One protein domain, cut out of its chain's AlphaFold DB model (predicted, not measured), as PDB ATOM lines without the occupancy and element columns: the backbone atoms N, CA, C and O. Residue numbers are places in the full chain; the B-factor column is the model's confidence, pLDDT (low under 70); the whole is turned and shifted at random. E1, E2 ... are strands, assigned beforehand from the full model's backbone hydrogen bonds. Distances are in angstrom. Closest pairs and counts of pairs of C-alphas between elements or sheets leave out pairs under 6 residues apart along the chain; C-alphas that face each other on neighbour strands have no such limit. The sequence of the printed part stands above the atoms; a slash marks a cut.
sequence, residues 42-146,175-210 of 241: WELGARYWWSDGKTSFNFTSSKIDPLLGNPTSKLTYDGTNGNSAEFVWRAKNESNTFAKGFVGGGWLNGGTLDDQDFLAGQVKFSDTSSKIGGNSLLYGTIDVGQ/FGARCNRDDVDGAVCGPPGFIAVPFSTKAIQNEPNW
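What this domain is: This is residues 42 to 146 and 175 to 210 of the 241 residues of an uncharacterized protein of Hyphomicrobiales bacterium (UniProt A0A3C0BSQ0). One twisted sheet is folded into a V: E1 and E2 bend and run along both arms, E3 and E6 complete one arm, and E4, E5, E7 and E8 the other. The printed part has 141 residues with no named helix and eight strands, E1 to E8 in chain order, all strand in class. The branched sheet's neighbour pairs are antiparallel; E1, E2 and E3 form a meander, each strand the antiparallel neighbour of the one before. The whole is loose, with a radius of gyration of the C-alphas of 21.0 A, and spans 68 by 36 by 19 A.

How they stand to each other: E2, residues 68 to 92, bends by 80 degrees at residue 83. E1, residues 42 to 59, lies on one side of it in a hairpin, with N 51 and O 82 2.9 A apart. On the other side lie E3, residues 97 to 109, with N 87 and O 103 2.9 A apart, and E4, residues 112 to 119, with N 76 and O 114 2.8 A apart. Antiparallel pairs continue with E6, residues 135 to 146, beside E3 (N 104 and O 139, 2.8 A), E5, residues 123 to 133, beside E4 (N 115 and O 128, 2.8 A), E7, residues 175 to 179, beside E5 (N 129 and O 178, 2.8 A), and E8, residues 195 to 206, beside E7 (N 177 and O 197, 2.9 A).

Where its parts are: E1 begins at C-alpha 42, (190.342, 162.176, 158.352), and is 45.8 A long; E2 is 55.2 A, E3 39.2 A and E6 37.6 A. E8 ends at C-alpha 206, (161.857, 162.246, 182.836).

The domain as a whole: The farthest C-alphas, of Glu 94 and Pro 191, are 69.7 A apart. Residues 147 to 174 are not printed; C-alphas 146 and 175 are 47.6 A apart across the cut. The link from E7 to E8 is long, and residues 183 to 188 have pLDDT under 70.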
ATOM      1  N   TRP A  42     191.310 161.585 157.436       96.06
ATOM      2  CA  TRP A  42     190.342 162.176 158.352       96.06
ATOM      3  C   TRP A  42     189.535 163.288 157.688       96.06
ATOM      4  O   TRP A  42     190.073 164.136 156.980       96.06
ATOM      5  N   GLU A  43     188.246 163.309 157.988       96.19
ATOM      6  CA  GLU A  43     187.342 164.430 157.780       96.19
ATOM      7  C   GLU A  43     186.770 164.793 159.147       96.19
ATOM      8  O   GLU A  43     186.201 163.938 159.825       96.19
ATOM      9  N   LEU A  44     186.943 166.044 159.561       97.69
ATOM     10  CA  LEU A  44     186.471 166.557 160.843       97.69
ATOM     11  C   LEU A  44     185.591 167.775 160.587       97.69
ATOM     12  O   LEU A  44     185.860 168.566 159.681       97.69
ATOM     13  N   GLY A  45     184.558 167.945 161.398       97.31
ATOM     14  CA  GLY A  45     183.649 169.072 161.297       97.31
ATOM     15  C   GLY A  45     182.966 169.374 162.617       97.31
ATOM     16  O   GLY A  45     182.937 168.557 163.536       97.31
ATOM     17  N   ALA A  46     182.391 170.565 162.690       98.06
ATOM     18  CA  ALA A  46     181.481 170.941 163.752       98.06
ATOM     19  C   ALA A  46     180.247 171.593 163.137       98.06
ATOM     20  O   ALA A  46     180.345 172.264 162.105       98.06
ATOM     21  N   ARG A  47     179.087 171.397 163.759       97.44
ATOM     22  CA  ARG A  47     177.844 172.049 163.344       97.44
ATOM     23  C   ARG A  47     176.983 172.399 164.543       97.44
ATOM     24  O   ARG A  47     177.070 171.770 165.592       97.44
ATOM     25  N   TYR A  48     176.156 173.414 164.363       97.81
ATOM     26  CA  TYR A  48     175.067 173.718 165.275       97.81
ATOM     27  C   TYR A  48     173.803 173.027 164.767       97.81
ATOM     28  O   TYR A  48     173.514 173.064 163.568       97.81
ATOM     29  N   TRP A  49     173.071 172.402 165.681       96.00
ATOM     30  CA  TRP A  49     171.829 171.706 165.396       96.00
ATOM     31  C   TRP A  49     170.708 172.261 166.269       96.00
ATOM     32  O   TRP A  49     170.748 172.176 167.503       96.00
ATOM     33  N   TRP A  50     169.718 172.841 165.596       95.81
ATOM     34  CA  TRP A  50     168.448 173.247 166.181       95.81
ATOM     35  C   TRP A  50     167.393 172.187 165.862       95.81
ATOM     36  O   TRP A  50     167.326 171.702 164.733       95.81
ATOM     37  N   SER A  51     166.582 171.827 166.852       93.12
ATOM     38  CA  SER A  51     165.576 170.767 166.746       93.12
ATOM     39  C   SER A  51     164.284 171.137 167.459       93.12
ATOM     40  O   SER A  51     164.278 171.964 168.369       93.12
ATOM     41  N   ASP A  52     163.202 170.492 167.042       93.69
ATOM     42  CA  ASP A  52     161.902 170.483 167.701       93.69
ATOM     43  C   ASP A  52     161.472 169.021 167.852       93.69
ATOM     44  O   ASP A  52     161.707 168.213 166.945       93.69
ATOM     45  N   GLY A  53     160.938 168.668 169.018       90.81
ATOM     46  CA  GLY A  53     160.707 167.284 169.403       90.81
ATOM     47  C   GLY A  53     159.361 167.059 170.073       90.81
ATOM     48  O   GLY A  53     158.770 167.951 170.685       90.81
ATOM     49  N   LYS A  54     158.907 165.809 169.969       93.88
ATOM     50  CA  LYS A  54     157.737 165.290 170.663       93.88
ATOM     51  C   LYS A  54     158.000 163.859 171.109       93.88
ATOM     52  O   LYS A  54     158.315 163.006 170.281       93.88
ATOM     53  N   THR A  55     157.785 163.588 172.391       92.88
ATOM     54  CA  THR A  55     157.948 162.256 172.983       92.88
ATOM     55  C   THR A  55     156.677 161.890 173.743       92.88
ATOM     56  O   THR A  55     156.079 162.728 174.417       92.88
ATOM     57  N   SER A  56     156.216 160.644 173.633       94.88
ATOM     58  CA  SER A  56     155.029 160.175 174.356       94.88
ATOM     59  C   SER A  56     155.294 158.864 175.081       94.88
ATOM     60  O   SER A  56     155.829 157.928 174.489       94.88
ATOM     61  N   PHE A  57     154.872 158.790 176.341       94.25
ATOM     62  CA  PHE A  57     154.956 157.597 177.178       94.25
ATOM     63  C   PHE A  57     153.552 157.130 177.526       94.25
ATOM     64  O   PHE A  57     152.752 157.888 178.068       94.25
ATOM     65  N   ASN A  58     153.267 155.872 177.205       95.38
ATOM     66  CA  ASN A  58     151.969 155.252 177.412       95.38
ATOM     67  C   ASN A  58     152.093 154.184 178.500       95.38
ATOM     68  O   ASN A  58     152.813 153.200 178.326       95.38
ATOM     69  N   PHE A  59     151.348 154.333 179.591       93.19
ATOM     70  CA  PHE A  59     151.288 153.359 180.679       93.19
ATOM     71  C   PHE A  59     149.984 152.578 180.587       93.19
ATOM     72  O   PHE A  59     148.914 153.164 180.441       93.19
ATOM     73  N   THR A  60     150.056 151.248 180.652       93.94
ATOM     74  CA  THR A  60     148.876 150.379 180.530       93.94
ATOM     75  C   THR A  60     148.721 149.510 181.766       93.94
ATOM     76  O   THR A  60     149.495 148.580 181.979       93.94
ATOM     77  N   SER A  61     147.664 149.781 182.524       92.81
ATOM     78  CA  SER A  61     147.290 149.054 183.740       92.81
ATOM     79  C   SER A  61     145.963 148.305 183.593       92.81
ATOM     80  O   SER A  61     145.533 147.641 184.531       92.81
ATOM     81  N   SER A  62     145.348 148.312 182.402       89.56
ATOM     82  CA  SER A  62     144.060 147.650 182.129       89.56
ATOM     83  C   SER A  62     144.065 146.125 182.323       89.56
ATOM     84  O   SER A  62     143.014 145.496 182.383       89.56
ATOM     85  N   LYS A  63     145.251 145.502 182.392       89.62
ATOM     86  CA  LYS A  63     145.405 144.077 182.740       89.62
ATOM     87  C   LYS A  63     145.254 143.809 184.242       89.62
ATOM     88  O   LYS A  63     144.984 142.673 184.613       89.62
ATOM     89  N   ILE A  64     145.489 144.823 185.075       90.69
ATOM     90  CA  ILE A  64     145.391 144.755 186.539       90.69
ATOM     91  C   ILE A  64     143.986 145.175 186.972       90.69
ATOM     92  O   ILE A  64     143.378 144.499 187.795       90.69
ATOM     93  N   ASP A  65     143.466 146.253 186.383       91.81
ATOM     94  CA  ASP A  65     142.115 146.744 186.638       91.81
ATOM     95  C   ASP A  65     141.377 146.985 185.307       91.81
ATOM     96  O   ASP A  65     141.758 147.884 184.550       91.81
ATOM     97  N   PRO A  66     140.320 146.210 184.998       91.25
ATOM     98  CA  PRO A  66     139.562 146.361 183.760       91.25
ATOM     99  C   PRO A  66     138.772 147.675 183.680       91.25
ATOM    100  O   PRO A  66     138.253 147.984 182.609       91.25
ATOM    101  N   LEU A  67     138.667 148.446 184.771       92.56
ATOM    102  CA  LEU A  67     138.072 149.784 184.777       92.56
ATOM    103  C   LEU A  67     139.004 150.861 184.204       92.56
ATOM    104  O   LEU A  67     138.561 151.993 184.013       92.56
ATOM    105  N   LEU A  68     140.265 150.533 183.914       92.31
ATOM    106  CA  LEU A  68     141.259 151.454 183.367       92.31
ATOM    107  C   LEU A  68     141.388 151.335 181.842       92.31
ATOM    108  O   LEU A  68     141.205 150.266 181.254       92.31
ATOM    109  N   GLY A  69     141.741 152.446 181.195       91.19
ATOM    110  CA  GLY A  69     141.979 152.511 179.754       91.19
ATOM    111  C   GLY A  69     143.247 151.770 179.311       91.19
ATOM    112  O   GLY A  69     144.100 151.392 180.116       91.19
ATOM    113  N   ASN A  70     143.394 151.596 177.998       92.94
ATOM    114  CA  ASN A  70     144.609 151.133 177.316       92.94
ATOM    115  C   ASN A  70     145.016 152.092 176.161       92.94
ATOM    116  O   ASN A  70     144.425 151.995 175.079       92.94
ATOM    117  N   PRO A  71     145.960 153.029 176.376       94.69
ATOM    118  CA  PRO A  71     146.699 153.225 177.622       94.69
ATOM    119  C   PRO A  71     145.806 153.757 178.750       94.69
ATOM    120  O   PRO A  71     144.747 154.326 178.501       94.69
ATOM    121  N   THR A  72     146.232 153.518 179.985       94.75
ATOM    122  CA  THR A  72     145.621 154.043 181.213       94.75
ATOM    123  C   THR A  72     146.048 155.482 181.451       94.75
ATOM    124  O   THR A  72     145.229 156.292 181.857       94.75
ATOM    125  N   SER A  73     147.316 155.790 181.187       94.06
ATOM    126  CA  SER A  73     147.876 157.132 181.304       94.06
ATOM    127  C   SER A  73     148.803 157.395 180.124       94.06
ATOM    128  O   SER A  73     149.482 156.478 179.638       94.06
ATOM    129  N   LYS A  74     148.802 158.630 179.634       95.50
ATOM    130  CA  LYS A  74     149.624 159.092 178.524       95.50
ATOM    131  C   LYS A  74     150.281 160.415 178.892       95.50
ATOM    132  O   LYS A  74     149.607 161.434 178.991       95.50
ATOM    133  N   LEU A  75     151.607 160.394 178.967       95.81
ATOM    134  CA  LEU A  75     152.440 161.580 179.122       95.81
ATOM    135  C   LEU A  75     152.956 162.013 177.754       95.81
ATOM    136  O   LEU A  75     153.688 161.263 177.108       95.81
ATOM    137  N   THR A  76     152.593 163.210 177.308       96.50
ATOM    138  CA  THR A  76     153.031 163.781 176.031       96.50
ATOM    139  C   THR A  76     153.891 165.010 176.284       96.50
ATOM    140  O   THR A  76     153.394 166.033 176.735       96.50
ATOM    141  N   TYR A  77     155.177 164.908 175.967       94.31
ATOM    142  CA  TYR A  77     156.113 166.025 175.922       94.31
ATOM    143  C   TYR A  77     156.078 166.582 174.501       94.31
ATOM    144  O   TYR A  77     156.390 165.842 173.567       94.31
ATOM    145  N   ASP A  78     155.672 167.836 174.321       94.44
ATOM    146  CA  ASP A  78     155.491 168.449 172.999       94.44
ATOM    147  C   ASP A  78     156.132 169.838 172.915       94.44
ATOM    148  O   ASP A  78     156.291 170.528 173.928       94.44
ATOM    149  N   GLY A  79     156.504 170.242 171.697       92.38
ATOM    150  CA  GLY A  79     157.136 171.533 171.413       92.38
ATOM    151  C   GLY A  79     158.448 171.751 172.168       92.38
ATOM    152  O   GLY A  79     158.721 172.863 172.625       92.38
ATOM    153  N   THR A  80     159.234 170.691 172.378       92.12
ATOM    154  CA  THR A  80     160.538 170.789 173.042       92.12
ATOM    155  C   THR A  80     161.599 171.215 172.034       92.12
ATOM    156  O   THR A  80     161.958 170.471 171.122       92.12
ATOM    157  N   ASN A  81     162.142 172.423 172.196       94.38
ATOM    158  CA  ASN A  81     163.148 172.948 171.276       94.38
ATOM    159  C   ASN A  81     164.564 172.643 171.769       94.38
ATOM    160  O   ASN A  81     164.983 173.126 172.823       94.38
ATOM    161  N   GLY A  82     165.333 171.891 170.987       93.69
ATOM    162  CA  GLY A  82     166.717 171.543 171.288       93.69
ATOM    163  C   GLY A  82     167.719 172.447 170.583       93.69
ATOM    164  O   GLY A  82     167.602 172.716 169.389       93.69
ATOM    165  N   ASN A  83     168.738 172.887 171.316       95.88
ATOM    166  CA  ASN A  83     169.899 173.601 170.791       95.88
ATOM    167  C   ASN A  83     171.141 172.796 171.133       95.88
ATOM    168  O   ASN A  83     171.383 172.528 172.308       95.88
ATOM    169  N   SER A  84     171.937 172.430 170.135       97.19
ATOM    170  CA  SER A  84     173.110 171.590 170.363       97.19
ATOM    171  C   SER A  84     174.271 171.930 169.444       97.19
ATOM    172  O   SER A  84     174.096 172.463 168.347       97.19
ATOM    173  N   ALA A  85     175.471 171.632 169.928       98.19
ATOM    174  CA  ALA A  85     176.681 171.623 169.129       98.19
ATOM    175  C   ALA A  85     177.079 170.171 168.884       98.19
ATOM    176  O   ALA A  85     177.061 169.352 169.804       98.19
ATOM    177  N   GLU A  86     177.454 169.871 167.649       98.38
ATOM    178  CA  GLU A  86     177.895 168.548 167.245       98.38
ATOM    179  C   GLU A  86     179.320 168.593 166.711       98.38
ATOM    180  O   GLU A  86     179.662 169.445 165.889       98.38
ATOM    181  N   PHE A  87     180.126 167.626 167.138       98.50
ATOM    182  CA  PHE A  87     181.396 167.288 166.516       98.50
ATOM    183  C   PHE A  87     181.193 166.078 165.609       98.50
ATOM    184  O   PHE A  87     180.736 165.032 166.066       98.50
ATOM    185  N   VAL A  88     181.543 166.218 164.333       98.38
ATOM    186  CA  VAL A  88     181.357 165.205 163.289       98.38
ATOM    187  C   VAL A  88     182.720 164.737 162.807       98.38
ATOM    188  O   VAL A  88     183.628 165.544 162.607       98.38
ATOM    189  N   TRP A  89     182.865 163.435 162.584       98.31
ATOM    190  CA  TRP A  89     184.117 162.861 162.116       98.31
ATOM    191  C   TRP A  89     183.894 161.694 161.160       98.31
ATOM    192  O   TRP A  89     182.888 160.981 161.207       98.31
ATOM    193  N   ARG A  90     184.888 161.473 160.303       97.69
ATOM    194  CA  ARG A  90     185.027 160.272 159.488       97.69
ATOM    195  C   ARG A  90     186.495 159.978 159.250       97.69
ATOM    196  O   ARG A  90     187.256 160.861 158.875       97.69
ATOM    197  N   ALA A  91     186.878 158.726 159.428       97.56
ATOM    198  CA  ALA A  91     188.198 158.207 159.123       97.56
ATOM    199  C   ALA A  91     188.065 157.121 158.059       97.56
ATOM    200  O   ALA A  91     187.198 156.257 158.172       97.56
ATOM    201  N   LYS A  92     188.921 157.141 157.038       96.31
ATOM    202  CA  LYS A  92     188.967 156.101 156.006       96.31
ATOM    203  C   LYS A  92     190.387 155.612 155.764       96.31
ATOM    204  O   LYS A  92     191.271 156.423 155.497       96.31
ATOM    205  N   ASN A  93     190.583 154.298 155.770       94.00
ATOM    206  CA  ASN A  93     191.865 153.677 155.436       94.00
ATOM    207  C   ASN A  93     192.035 153.465 153.912       94.00
ATOM    208  O   ASN A  93     191.149 153.773 153.107       94.00
ATOM    209  N   GLU A  94     193.187 152.943 153.492       91.69
ATOM    210  CA  GLU A  94     193.459 152.606 152.083       91.69
ATOM    211  C   GLU A  94     192.613 151.447 151.555       91.69
ATOM    212  O   GLU A  94     192.280 151.417 150.371       91.69
ATOM    213  N   SER A  95     192.195 150.534 152.434       92.50
ATOM    214  CA  SER A  95     191.264 149.454 152.098       92.50
ATOM    215  C   SER A  95     189.841 149.954 151.852       92.50
ATOM    216  O   SER A  95     188.971 149.140 151.576       92.50
ATOM    217  N   ASN A  96     189.594 151.269 151.922       94.38
ATOM    218  CA  ASN A  96     188.285 151.913 151.811       94.38
ATOM    219  C   ASN A  96     187.303 151.563 152.943       94.38
ATOM    220  O   ASN A  96     186.139 151.953 152.883       94.38
ATOM    221  N   THR A  97     187.769 150.905 154.001       97.00
ATOM    222  CA  THR A  97     187.017 150.770 155.247       97.00
ATOM    223  C   THR A  97     186.976 152.127 155.931       97.00
ATOM    224  O   THR A  97     187.986 152.838 155.995       97.00
ATOM    225  N   PHE A  98     185.807 152.493 156.440       97.62
ATOM    226  CA  PHE A  98     185.613 153.741 157.151       97.62
ATOM    227  C   PHE A  98     184.994 153.517 158.523       97.62
ATOM    228  O   PHE A  98     184.237 152.574 158.744       97.62
ATOM    229  N   ALA A  99     185.293 154.443 159.422       98.19
ATOM    230  CA  ALA A  99     184.536 154.674 160.635       98.19
ATOM    231  C   ALA A  99     184.061 156.126 160.609       98.19
ATOM    232  O   ALA A  99     184.803 157.013 160.181       98.19
ATOM    233  N   LYS A 100     182.824 156.377 161.016       98.38
ATOM    234  CA  LYS A 100     182.260 157.722 161.072       98.38
ATOM    235  C   LYS A 100     181.341 157.872 162.263       98.38
ATOM    236  O   LYS A 100     180.884 156.888 162.835       98.38
ATOM    237  N   GLY A 101     181.018 159.107 162.584       98.19
ATOM    238  CA  GLY A 101     180.051 159.381 163.620       98.19
ATOM    239  C   GLY A 101     179.960 160.852 163.933       98.19
ATOM    240  O   GLY A 101     180.607 161.701 163.312       98.19
ATOM    241  N   PHE A 102     179.160 161.136 164.945       98.19
ATOM    242  CA  PHE A 102     179.137 162.438 165.576       98.19
ATOM    243  C   PHE A 102     178.771 162.294 167.049       98.19
ATOM    244  O   PHE A 102     178.155 161.309 167.457       98.19
ATOM    245  N   VAL A 103     179.158 163.283 167.844       98.38
ATOM    246  CA  VAL A 103     178.690 163.453 169.219       98.38
ATOM    247  C   VAL A 103     178.106 164.848 169.349       98.38
ATOM    248  O   VAL A 103     178.726 165.828 168.935       98.38
ATOM    249  N   GLY A 104     176.892 164.909 169.875       97.81
ATOM    250  CA  GLY A 104     176.102 166.109 170.060       97.81
ATOM    251  C   GLY A 104     175.745 166.297 171.523       97.81
ATOM    252  O   GLY A 104     175.391 165.350 172.223       97.81
ATOM    253  N   GLY A 105     175.836 167.535 171.985       97.19
ATOM    254  CA  GLY A 105     175.448 167.910 173.337       97.19
ATOM    255  C   GLY A 105     174.804 169.283 173.344       97.19
ATOM    256  O   GLY A 105     175.156 170.153 172.540       97.19
ATOM    257  N   GLY A 106     173.839 169.480 174.232       95.88
ATOM    258  CA  GLY A 106     173.080 170.713 174.251       95.88
ATOM    259  C   GLY A 106     172.027 170.782 175.336       95.88
ATOM    260  O   GLY A 106     172.067 170.056 176.332       95.88
ATOM    261  N   TRP A 107     171.078 171.682 175.116       94.44
ATOM    262  CA  TRP A 107     169.975 171.913 176.028       94.44
ATOM    263  C   TRP A 107     168.637 171.939 175.297       94.44
ATOM    264  O   TRP A 107     168.529 172.377 174.148       94.44
ATOM    265  N   LEU A 108     167.613 171.480 176.002       92.44
ATOM    266  CA  LEU A 108     166.216 171.595 175.618       92.44
ATOM    267  C   LEU A 108     165.626 172.845 176.260       92.44
ATOM    268  O   LEU A 108     165.978 173.183 177.385       92.44
ATOM    269  N   ASN A 109     164.720 173.516 175.563       89.62
ATOM    270  CA  ASN A 109     164.025 174.707 176.025       89.62
ATOM    271  C   ASN A 109     162.544 174.626 175.682       89.62
ATOM    272  O   ASN A 109     162.176 174.190 174.593       89.62
ATOM    273  N   GLY A 110     161.720 175.160 176.583       89.50
ATOM    274  CA  GLY A 110     160.286 175.273 176.358       89.50
ATOM    275  C   GLY A 110     159.593 173.919 176.248       89.50
ATOM    276  O   GLY A 110     160.132 172.895 176.665       89.50
ATOM    277  N   GLY A 111     158.381 173.964 175.704       93.50
ATOM    278  CA  GLY A 111     157.487 172.822 175.578       93.50
ATOM    279  C   GLY A 111     156.491 172.686 176.727       93.50
ATOM    280  O   GLY A 111     156.548 173.389 177.748       93.50
ATOM    281  N   THR A 112     155.562 171.760 176.538       94.88
ATOM    282  CA  THR A 112     154.542 171.384 177.517       94.88
ATOM    283  C   THR A 112     154.577 169.886 177.758       94.88
ATOM    284  O   THR A 112     154.944 169.103 176.884       94.88
ATOM    285  N   LEU A 113     154.232 169.499 178.980       95.50
ATOM    286  CA  LEU A 113     153.900 168.125 179.316       95.50
ATOM    287  C   LEU A 113     152.393 168.066 179.527       95.50
ATOM    288  O   LEU A 113     151.899 168.704 180.453       95.50
ATOM    289  N   ASP A 114     151.711 167.293 178.692       94.75
ATOM    290  CA  ASP A 114     150.306 166.950 178.873       94.75
ATOM    291  C   ASP A 114     150.206 165.541 179.466       94.75
ATOM    292  O   ASP A 114     150.736 164.582 178.898       94.75
ATOM    293  N   ASP A 115     149.542 165.429 180.610       93.38
ATOM    294  CA  ASP A 115     149.289 164.184 181.330       93.38
ATOM    295  C   ASP A 115     147.799 163.857 181.265       93.38
ATOM    296  O   ASP A 115     146.973 164.601 181.797       93.38
ATOM    297  N   GLN A 116     147.463 162.779 180.558       92.88
ATOM    298  CA  GLN A 116     146.091 162.366 180.289       92.88
ATOM    299  C   GLN A 116     145.835 160.973 180.850       92.88
ATOM    300  O   GLN A 116     146.491 160.015 180.435       92.88
ATOM    301  N   ASP A 117     144.819 160.842 181.699       91.75
ATOM    302  CA  ASP A 117     144.426 159.561 182.283       91.75
ATOM    303  C   ASP A 117     143.036 159.118 181.820       91.75
ATOM    304  O   ASP A 117     142.098 159.914 181.685       91.75
ATOM    305  N   PHE A 118     142.895 157.810 181.603       92.06
ATOM    306  CA  PHE A 118     141.747 157.190 180.955       92.06
ATOM    307  C   PHE A 118     141.180 156.028 181.772       92.06
ATOM    308  O   PHE A 118     141.897 155.133 182.230       92.06
ATOM    309  N   LEU A 119     139.854 156.006 181.878       92.00
ATOM    310  CA  LEU A 119     139.074 154.853 182.308       92.00
ATOM    311  C   LEU A 119     138.786 153.921 181.119       92.00
ATOM    312  O   LEU A 119     139.120 154.199 179.959       92.00
ATOM    313  N   ALA A 120     138.145 152.793 181.412       91.31
ATOM    314  CA  ALA A 120     137.651 151.844 180.430       91.31
ATOM    315  C   ALA A 120     136.796 152.539 179.358       91.31
ATOM    316  O   ALA A 120     136.101 153.521 179.614       91.31
ATOM    317  N   GLY A 121     136.871 152.032 178.126       90.25
ATOM    318  CA  GLY A 121     136.243 152.686 176.975       90.25
ATOM    319  C   GLY A 121     136.961 153.955 176.502       90.25
ATOM    320  O   GLY A 121     136.412 154.657 175.661       90.25
ATOM    321  N   GLN A 122     138.175 154.234 177.002       91.38
ATOM    322  CA  GLN A 122     138.960 155.437 176.682       91.38
ATOM    323  C   GLN A 122     138.272 156.745 177.091       91.38
ATOM    324  O   GLN A 122     138.456 157.792 176.469       91.38
ATOM    325  N   VAL A 123     137.490 156.694 178.170       89.75
ATOM    326  CA  VAL A 123     136.897 157.887 178.776       89.75
ATOM    327  C   VAL A 123     137.982 158.610 179.566       89.75
ATOM    328  O   VAL A 123     138.459 158.101 180.581       89.75
ATOM    329  N   LYS A 124     138.391 159.790 179.094       88.88
ATOM    330  CA  LYS A 124     139.408 160.613 179.756       88.88
ATOM    331  C   LYS A 124     138.837 161.206 181.045       88.88
ATOM    332  O   LYS A 124     137.806 161.872 180.995       88.88
ATOM    333  N   PHE A 125     139.485 160.961 182.183       87.00
ATOM    334  CA  PHE A 125     139.014 161.424 183.497       87.00
ATOM    335  C   PHE A 125     139.956 162.435 184.172       87.00
ATOM    336  O   PHE A 125     139.593 163.049 185.175       87.00
ATOM    337  N   SER A 126     141.166 162.599 183.649       88.44
ATOM    338  CA  SER A 126     142.141 163.583 184.113       88.44
ATOM    339  C   SER A 126     142.944 164.071 182.916       88.44
ATOM    340  O   SER A 126     143.254 163.299 182.007       88.44
ATOM    341  N   ASP A 127     143.204 165.373 182.891       90.44
ATOM    342  CA  ASP A 127     144.032 166.032 181.890       90.44
ATOM    343  C   ASP A 127     144.710 167.218 182.570       90.44
ATOM    344  O   ASP A 127     144.041 168.133 183.073       90.44
ATOM    345  N   THR A 128     146.034 167.171 182.656       91.38
ATOM    346  CA  THR A 128     146.821 168.254 183.235       91.38
ATOM    347  C   THR A 128     147.940 168.693 182.312       91.38
ATOM    348  O   THR A 128     148.533 167.887 181.605       91.38
ATOM    349  N   SER A 129     148.236 169.990 182.339       93.75
ATOM    350  CA  SER A 129     149.340 170.596 181.604       93.75
ATOM    351  C   SER A 129     150.396 171.153 182.553       93.75
ATOM    352  O   SER A 129     150.110 171.868 183.522       93.75
ATOM    353  N   SER A 130     151.649 170.865 182.236       94.69
ATOM    354  CA  SER A 130     152.830 171.354 182.934       94.69
ATOM    355  C   SER A 130     153.758 172.058 181.952       94.69
ATOM    356  O   SER A 130     153.815 171.733 180.766       94.69
ATOM    357  N   LYS A 131     154.532 173.028 182.441       95.31
ATOM    358  CA  LYS A 131     155.518 173.728 181.614       95.31
ATOM    359  C   LYS A 131     156.839 172.981 181.661       95.31
ATOM    360  O   LYS A 131     157.360 172.754 182.750       95.31
ATOM    361  N   ILE A 132     157.432 172.684 180.513       93.69
ATOM    362  CA  ILE A 132     158.789 172.140 180.487       93.69
ATOM    363  C   ILE A 132     159.778 173.296 180.682       93.69
ATOM    364  O   ILE A 132     159.809 174.280 179.936       93.69
ATOM    365  N   GLY A 133     160.547 173.208 181.765       83.56
ATOM    366  CA  GLY A 133     161.683 174.075 182.048       83.56
ATOM    367  C   GLY A 133     162.948 173.410 181.523       83.56
ATOM    368  O   GLY A 133     163.131 172.212 181.730       83.56
ATOM    369  N   GLY A 134     163.766 174.186 180.809       71.62
ATOM    370  CA  GLY A 134     164.871 173.680 180.000       71.62
ATOM    371  C   GLY A 134     165.834 172.745 180.725       71.62
ATOM    372  O   GLY A 134     165.914 172.719 181.954       71.62
ATOM    373  N   ASN A 135     166.518 171.916 179.947       87.06
ATOM    374  CA  ASN A 135     167.168 170.721 180.463       87.06
ATOM    375  C   ASN A 135     168.264 170.208 179.511       87.06
ATOM    376  O   ASN A 135     168.619 170.928 178.585       87.06
ATOM    377  N   SER A 136     168.830 169.017 179.719       93.44
ATOM    378  CA  SER A 136     169.981 168.521 178.943       93.44
ATOM    379  C   SER A 136     169.632 167.574 177.793       93.44
ATOM    380  O   SER A 136     168.669 166.813 177.859       93.44
ATOM    381  N   LEU A 137     170.482 167.597 176.764       94.56
ATOM    382  CA  LEU A 137     170.468 166.693 175.616       94.56
ATOM    383  C   LEU A 137     171.895 166.176 175.355       94.56
ATOM    384  O   LEU A 137     172.829 166.976 175.252       94.56
ATOM    385  N   LEU A 138     172.060 164.859 175.215       96.44
ATOM    386  CA  LEU A 138     173.310 164.194 174.833       96.44
ATOM    387  C   LEU A 138     173.007 163.062 173.856       96.44
ATOM    388  O   LEU A 138     172.191 162.191 174.138       96.44
ATOM    389  N   TYR A 139     173.678 163.039 172.715       97.44
ATOM    390  CA  TYR A 139     173.423 162.034 171.692       97.44
ATOM    391  C   TYR A 139     174.636 161.842 170.791       97.44
ATOM    392  O   TYR A 139     175.572 162.639 170.780       97.44
ATOM    393  N   GLY A 140     174.643 160.759 170.028       97.94
ATOM    394  CA  GLY A 140     175.709 160.511 169.075       97.94
ATOM    395  C   GLY A 140     175.591 159.173 168.379       97.94
ATOM    396  O   GLY A 140     174.796 158.306 168.751       97.94
ATOM    397  N   THR A 141     176.418 159.011 167.355       98.50
ATOM    398  CA  THR A 141     176.508 157.778 166.581       98.50
ATOM    399  C   THR A 141     177.951 157.377 166.347       98.50
ATOM    400  O   THR A 141     178.855 158.214 166.295       98.50
ATOM    401  N   ILE A 142     178.152 156.077 166.162       98.44
ATOM    402  CA  ILE A 142     179.383 155.513 165.620       98.44
ATOM    403  C   ILE A 142     179.019 154.406 164.637       98.44
ATOM    404  O   ILE A 142     178.327 153.456 164.992       98.44
ATOM    405  N   ASP A 143     179.478 154.541 163.400       98.62
ATOM    406  CA  ASP A 143     179.186 153.640 162.292       98.62
ATOM    407  C   ASP A 143     180.506 153.167 161.665       98.62
ATOM    408  O   ASP A 143     181.430 153.959 161.463       98.62
ATOM    409  N   VAL A 144     180.596 151.880 161.332       98.56
ATOM    410  CA  VAL A 144     181.731 151.276 160.622       98.56
ATOM    411  C   VAL A 144     181.221 150.632 159.341       98.56
ATOM    412  O   VAL A 144     180.208 149.929 159.339       98.56
ATOM    413  N   GLY A 145     181.920 150.877 158.239       98.25
ATOM    414  CA  GLY A 145     181.485 150.443 156.922       98.25
ATOM    415  C   GLY A 145     182.608 150.372 155.901       98.25
ATOM    416  O   GLY A 145     183.791 150.497 156.223       98.25
ATOM    417  N   GLN A 146     182.225 150.154 154.649       98.12
ATOM    418  CA  GLN A 146     183.147 149.946 153.537       98.12
ATOM    419  C   GLN A 146     182.699 150.762 152.325       98.12
ATOM    420  O   GLN A 146     181.574 150.605 151.876       98.12
ATOM    421  N   PHE A 175     157.351 171.575 185.261       95.25
ATOM    422  CA  PHE A 175     157.027 172.423 186.398       95.25
ATOM    423  C   PHE A 175     155.541 172.758 186.411       95.25
ATOM    424  O   PHE A 175     154.948 173.066 185.373       95.25
ATOM    425  N   GLY A 176     154.976 172.760 187.614       93.88
ATOM    426  CA  GLY A 176     153.557 172.979 187.853       93.88
ATOM    427  C   GLY A 176     152.660 171.892 187.279       93.88
ATOM    428  O   GLY A 176     153.124 170.960 186.634       93.88
ATOM    429  N   ALA A 177     151.368 172.017 187.544       92.12
ATOM    430  CA  ALA A 177     150.316 171.195 186.964       92.12
ATOM    431  C   ALA A 177     149.020 172.005 186.993       92.12
ATOM    432  O   ALA A 177     148.522 172.365 188.067       92.12
ATOM    433  N   ARG A 178     148.497 172.328 185.815       90.81
ATOM    434  CA  ARG A 178     147.202 172.979 185.629       90.81
ATOM    435  C   ARG A 178     146.200 171.943 185.143       90.81
ATOM    436  O   ARG A 178     146.486 171.226 184.199       90.81
ATOM    437  N   CYS A 179     145.013 171.918 185.736       88.19
ATOM    438  CA  CYS A 179     143.910 171.083 185.272       88.19
ATOM    439  C   CYS A 179     143.261 171.679 184.014       88.19
ATOM    440  O   CYS A 179     142.834 172.844 184.002       88.19
ATOM    441  N   ASN A 180     143.153 170.854 182.976       85.12
ATOM    442  CA  ASN A 180     142.506 171.156 181.704       85.12
ATOM    443  C   ASN A 180     141.069 170.602 181.716       85.12
ATOM    444  O   ASN A 180     140.700 169.747 180.915       85.12
ATOM    445  N   ARG A 181     140.237 171.051 182.673       72.69
ATOM    446  CA  ARG A 181     138.905 170.450 182.898       72.69
ATOM    447  C   ARG A 181     137.976 170.503 181.682       72.69
ATOM    448  O   ARG A 181     137.160 169.599 181.508       72.69
ATOM    449  N   ASP A 182     138.098 171.543 180.864       70.38
ATOM    450  CA  ASP A 182     137.282 171.710 179.658       70.38
ATOM    451  C   ASP A 182     137.531 170.582 178.638       70.38
ATOM    452  O   ASP A 182     136.659 170.285 177.827       70.38
ATOM    453  N   ASP A 183     138.667 169.884 178.751       68.94
ATOM    454  CA  ASP A 183     139.031 168.751 177.905       68.94
ATOM    455  C   ASP A 183     138.619 167.382 178.493       68.94
ATOM    456  O   ASP A 183     138.795 166.373 177.811       68.94
ATOM    457  N   VAL A 184     138.085 167.309 179.726       67.38
ATOM    458  CA  VAL A 184     137.724 166.050 180.443       67.38
ATOM    459  C   VAL A 184     136.276 165.981 180.939       67.38
ATOM    460  O   VAL A 184     135.976 165.206 181.846       67.38
ATOM    461  N   ASP A 185     135.382 166.806 180.390       59.16
ATOM    462  CA  ASP A 185     133.935 166.823 180.691       59.16
ATOM    463  C   ASP A 185     133.597 166.683 182.195       59.16
ATOM    464  O   ASP A 185     132.656 166.006 182.607       59.16
ATOM    465  N   GLY A 186     134.406 167.323 183.053       47.72
ATOM    466  CA  GLY A 186     134.126 167.435 184.486       47.72
ATOM    467  C   GLY A 186     134.885 166.511 185.450       47.72
ATOM    468  O   GLY A 186     134.613 166.586 186.649       47.72
ATOM    469  N   ALA A 187     135.831 165.681 185.012       62.41
ATOM    470  CA  ALA A 187     136.457 164.696 185.899       62.41
ATOM    471  C   ALA A 187     137.718 165.184 186.672       62.41
ATOM    472  O   ALA A 187     138.568 165.904 186.156       62.41
ATOM    473  N   VAL A 188     137.739 164.804 187.963       66.75
ATOM    474  CA  VAL A 188     138.784 164.604 189.010       66.75
ATOM    475  C   VAL A 188     140.051 165.497 189.103       66.75
ATOM    476  O   VAL A 188     140.710 165.431 190.135       66.75
ATOM    477  N   CYS A 189     140.397 166.396 188.171       72.50
ATOM    478  CA  CYS A 189     141.624 167.217 188.299       72.50
ATOM    479  C   CYS A 189     141.452 168.604 188.970       72.50
ATOM    480  O   CYS A 189     142.446 169.228 189.345       72.50
ATOM    481  N   GLY A 190     140.213 169.094 189.161       74.56
ATOM    482  CA  GLY A 190     139.895 170.393 189.799       74.56
ATOM    483  C   GLY A 190     139.012 171.333 188.948       74.56
ATOM    484  O   GLY A 190     138.622 170.976 187.840       74.56
ATOM    485  N   PRO A 191     138.609 172.530 189.430       76.19
ATOM    486  CA  PRO A 191     137.883 173.519 188.611       76.19
ATOM    487  C   PRO A 191     138.707 174.021 187.397       76.19
ATOM    488  O   PRO A 191     139.922 173.837 187.378       76.19
ATOM    489  N   PRO A 192     138.108 174.655 186.365       74.38
ATOM    490  CA  PRO A 192     138.839 175.090 185.180       74.38
ATOM    491  C   PRO A 192     139.834 176.179 185.584       74.38
ATOM    492  O   PRO A 192     139.502 177.083 186.354       74.38
ATOM    493  N   GLY A 193     141.076 176.065 185.111       74.69
ATOM    494  CA  GLY A 193     142.162 176.956 185.526       74.69
ATOM    495  C   GLY A 193     142.726 176.666 186.922       74.69
ATOM    496  O   GLY A 193     143.599 177.406 187.374       74.69
ATOM    497  N   PHE A 194     142.280 175.599 187.598       83.62
ATOM    498  CA  PHE A 194     142.876 175.166 188.858       83.62
ATOM    499  C   PHE A 194     144.329 174.743 188.649       83.62
ATOM    500  O   PHE A 194     144.645 173.926 187.783       83.62
ATOM    501  N   ILE A 195     145.209 175.308 189.468       87.62
ATOM    502  CA  ILE A 195     146.629 174.978 189.504       87.62
ATOM    503  C   ILE A 195     146.824 174.042 190.696       87.62
ATOM    504  O   ILE A 195     146.863 174.496 191.838       87.62
ATOM    505  N   ALA A 196     146.917 172.740 190.424       86.50
ATOM    506  CA  ALA A 196     147.142 171.720 191.446       86.50
ATOM    507  C   ALA A 196     148.565 171.808 192.017       86.50
ATOM    508  O   ALA A 196     148.774 171.622 193.215       86.50
ATOM    509  N   VAL A 197     149.536 172.149 191.163       90.62
ATOM    510  CA  VAL A 197     150.935 172.371 191.544       90.62
ATOM    511  C   VAL A 197     151.408 173.701 190.947       90.62
ATOM    512  O   VAL A 197     151.292 173.888 189.733       90.62
ATOM    513  N   PRO A 198     151.947 174.644 191.743       92.69
ATOM    514  CA  PRO A 198     152.485 175.902 191.222       92.69
ATOM    515  C   PRO A 198     153.607 175.691 190.193       92.69
ATOM    516  O   PRO A 198     154.464 174.832 190.377       92.69
ATOM    517  N   PHE A 199     153.676 176.533 189.153       92.06
ATOM    518  CA  PHE A 199     154.702 176.467 188.092       92.06
ATOM    519  C   PHE A 199     156.134 176.811 188.543       92.06
ATOM    520  O   PHE A 199     157.065 176.747 187.746       92.06
ATOM    521  N   SER A 200     156.332 177.164 189.814       92.06
ATOM    522  CA  SER A 200     157.651 177.258 190.452       92.06
ATOM    523  C   SER A 200     158.134 175.926 191.033       92.06
ATOM    524  O   SER A 200     159.286 175.819 191.445       92.06
ATOM    525  N   THR A 201     157.259 174.923 191.105       93.75
ATOM    526  CA  THR A 201     157.524 173.632 191.736       93.75
ATOM    527  C   THR A 201     157.708 172.569 190.666       93.75
ATOM    528  O   THR A 201     156.899 172.443 189.748       93.75
ATOM    529  N   LYS A 202     158.780 171.788 190.793       92.88
ATOM    530  CA  LYS A 202     159.033 170.625 189.944       92.88
ATOM    531  C   LYS A 202     157.942 169.578 190.174       92.88
ATOM    532  O   LYS A 202     157.753 169.148 191.309       92.88
ATOM    533  N   ALA A 203     157.254 169.186 189.107       92.19
ATOM    534  CA  ALA A 203     156.214 168.165 189.144       92.19
ATOM    535  C   ALA A 203     156.794 166.801 188.746       92.19
ATOM    536  O   ALA A 203     156.857 165.891 189.567       92.19
ATOM    537  N   ILE A 204     157.292 166.688 187.511       92.19
ATOM    538  CA  ILE A 204     157.801 165.437 186.936       92.19
ATOM    539  C   ILE A 204     159.150 165.708 186.269       92.19
ATOM    540  O   ILE A 204     159.324 166.715 185.586       92.19
ATOM    541  N   GLN A 205     160.111 164.805 186.449       92.94
ATOM    542  CA  GLN A 205     161.314 164.746 185.622       92.94
ATOM    543  C   GLN A 205     161.360 163.398 184.931       92.94
ATOM    544  O   GLN A 205     161.129 162.373 185.566       92.94
ATOM    545  N   ASN A 206     161.680 163.430 183.647       91.56
ATOM    546  CA  ASN A 206     161.857 162.246 182.836       91.56
ATOM    547  C   ASN A 206     163.243 162.274 182.191       91.56
ATOM    548  O   ASN A 206     163.688 163.331 181.741       91.56
ATOM    549  N   GLU A 207     163.918 161.132 182.182       93.31
ATOM    550  CA  GLU A 207     165.282 160.968 181.663       93.31
ATOM    551  C   GLU A 207     165.362 159.769 180.715       93.31
ATOM    552  O   GLU A 207     166.041 158.784 181.020       93.31
ATOM    553  N   PRO A 208     164.627 159.790 179.593       90.56
ATOM    554  CA  PRO A 208     164.655 158.672 178.672       90.56
ATOM    555  C   PRO A 208     166.007 158.574 177.959       90.56
ATOM    556  O   PRO A 208     166.626 159.569 177.563       90.56
ATOM    557  N   ASN A 209     166.454 157.336 177.782       94.12
ATOM    558  CA  ASN A 209     167.658 156.986 177.056       94.12
ATOM    559  C   ASN A 209     167.333 155.957 175.972       94.12
ATOM    560  O   ASN A 209     166.716 154.937 176.223       94.12
ATOM    561  N   TRP A 210     167.794 156.203 174.753       95.31
ATOM    562  CA  TRP A 210     167.644 155.293 173.630       95.31
ATOM    563  C   TRP A 210     169.009 154.818 173.172       95.31
ATOM    564  O   TRP A 210     169.854 155.603 172.739       95.31
TER     565      TRP A 210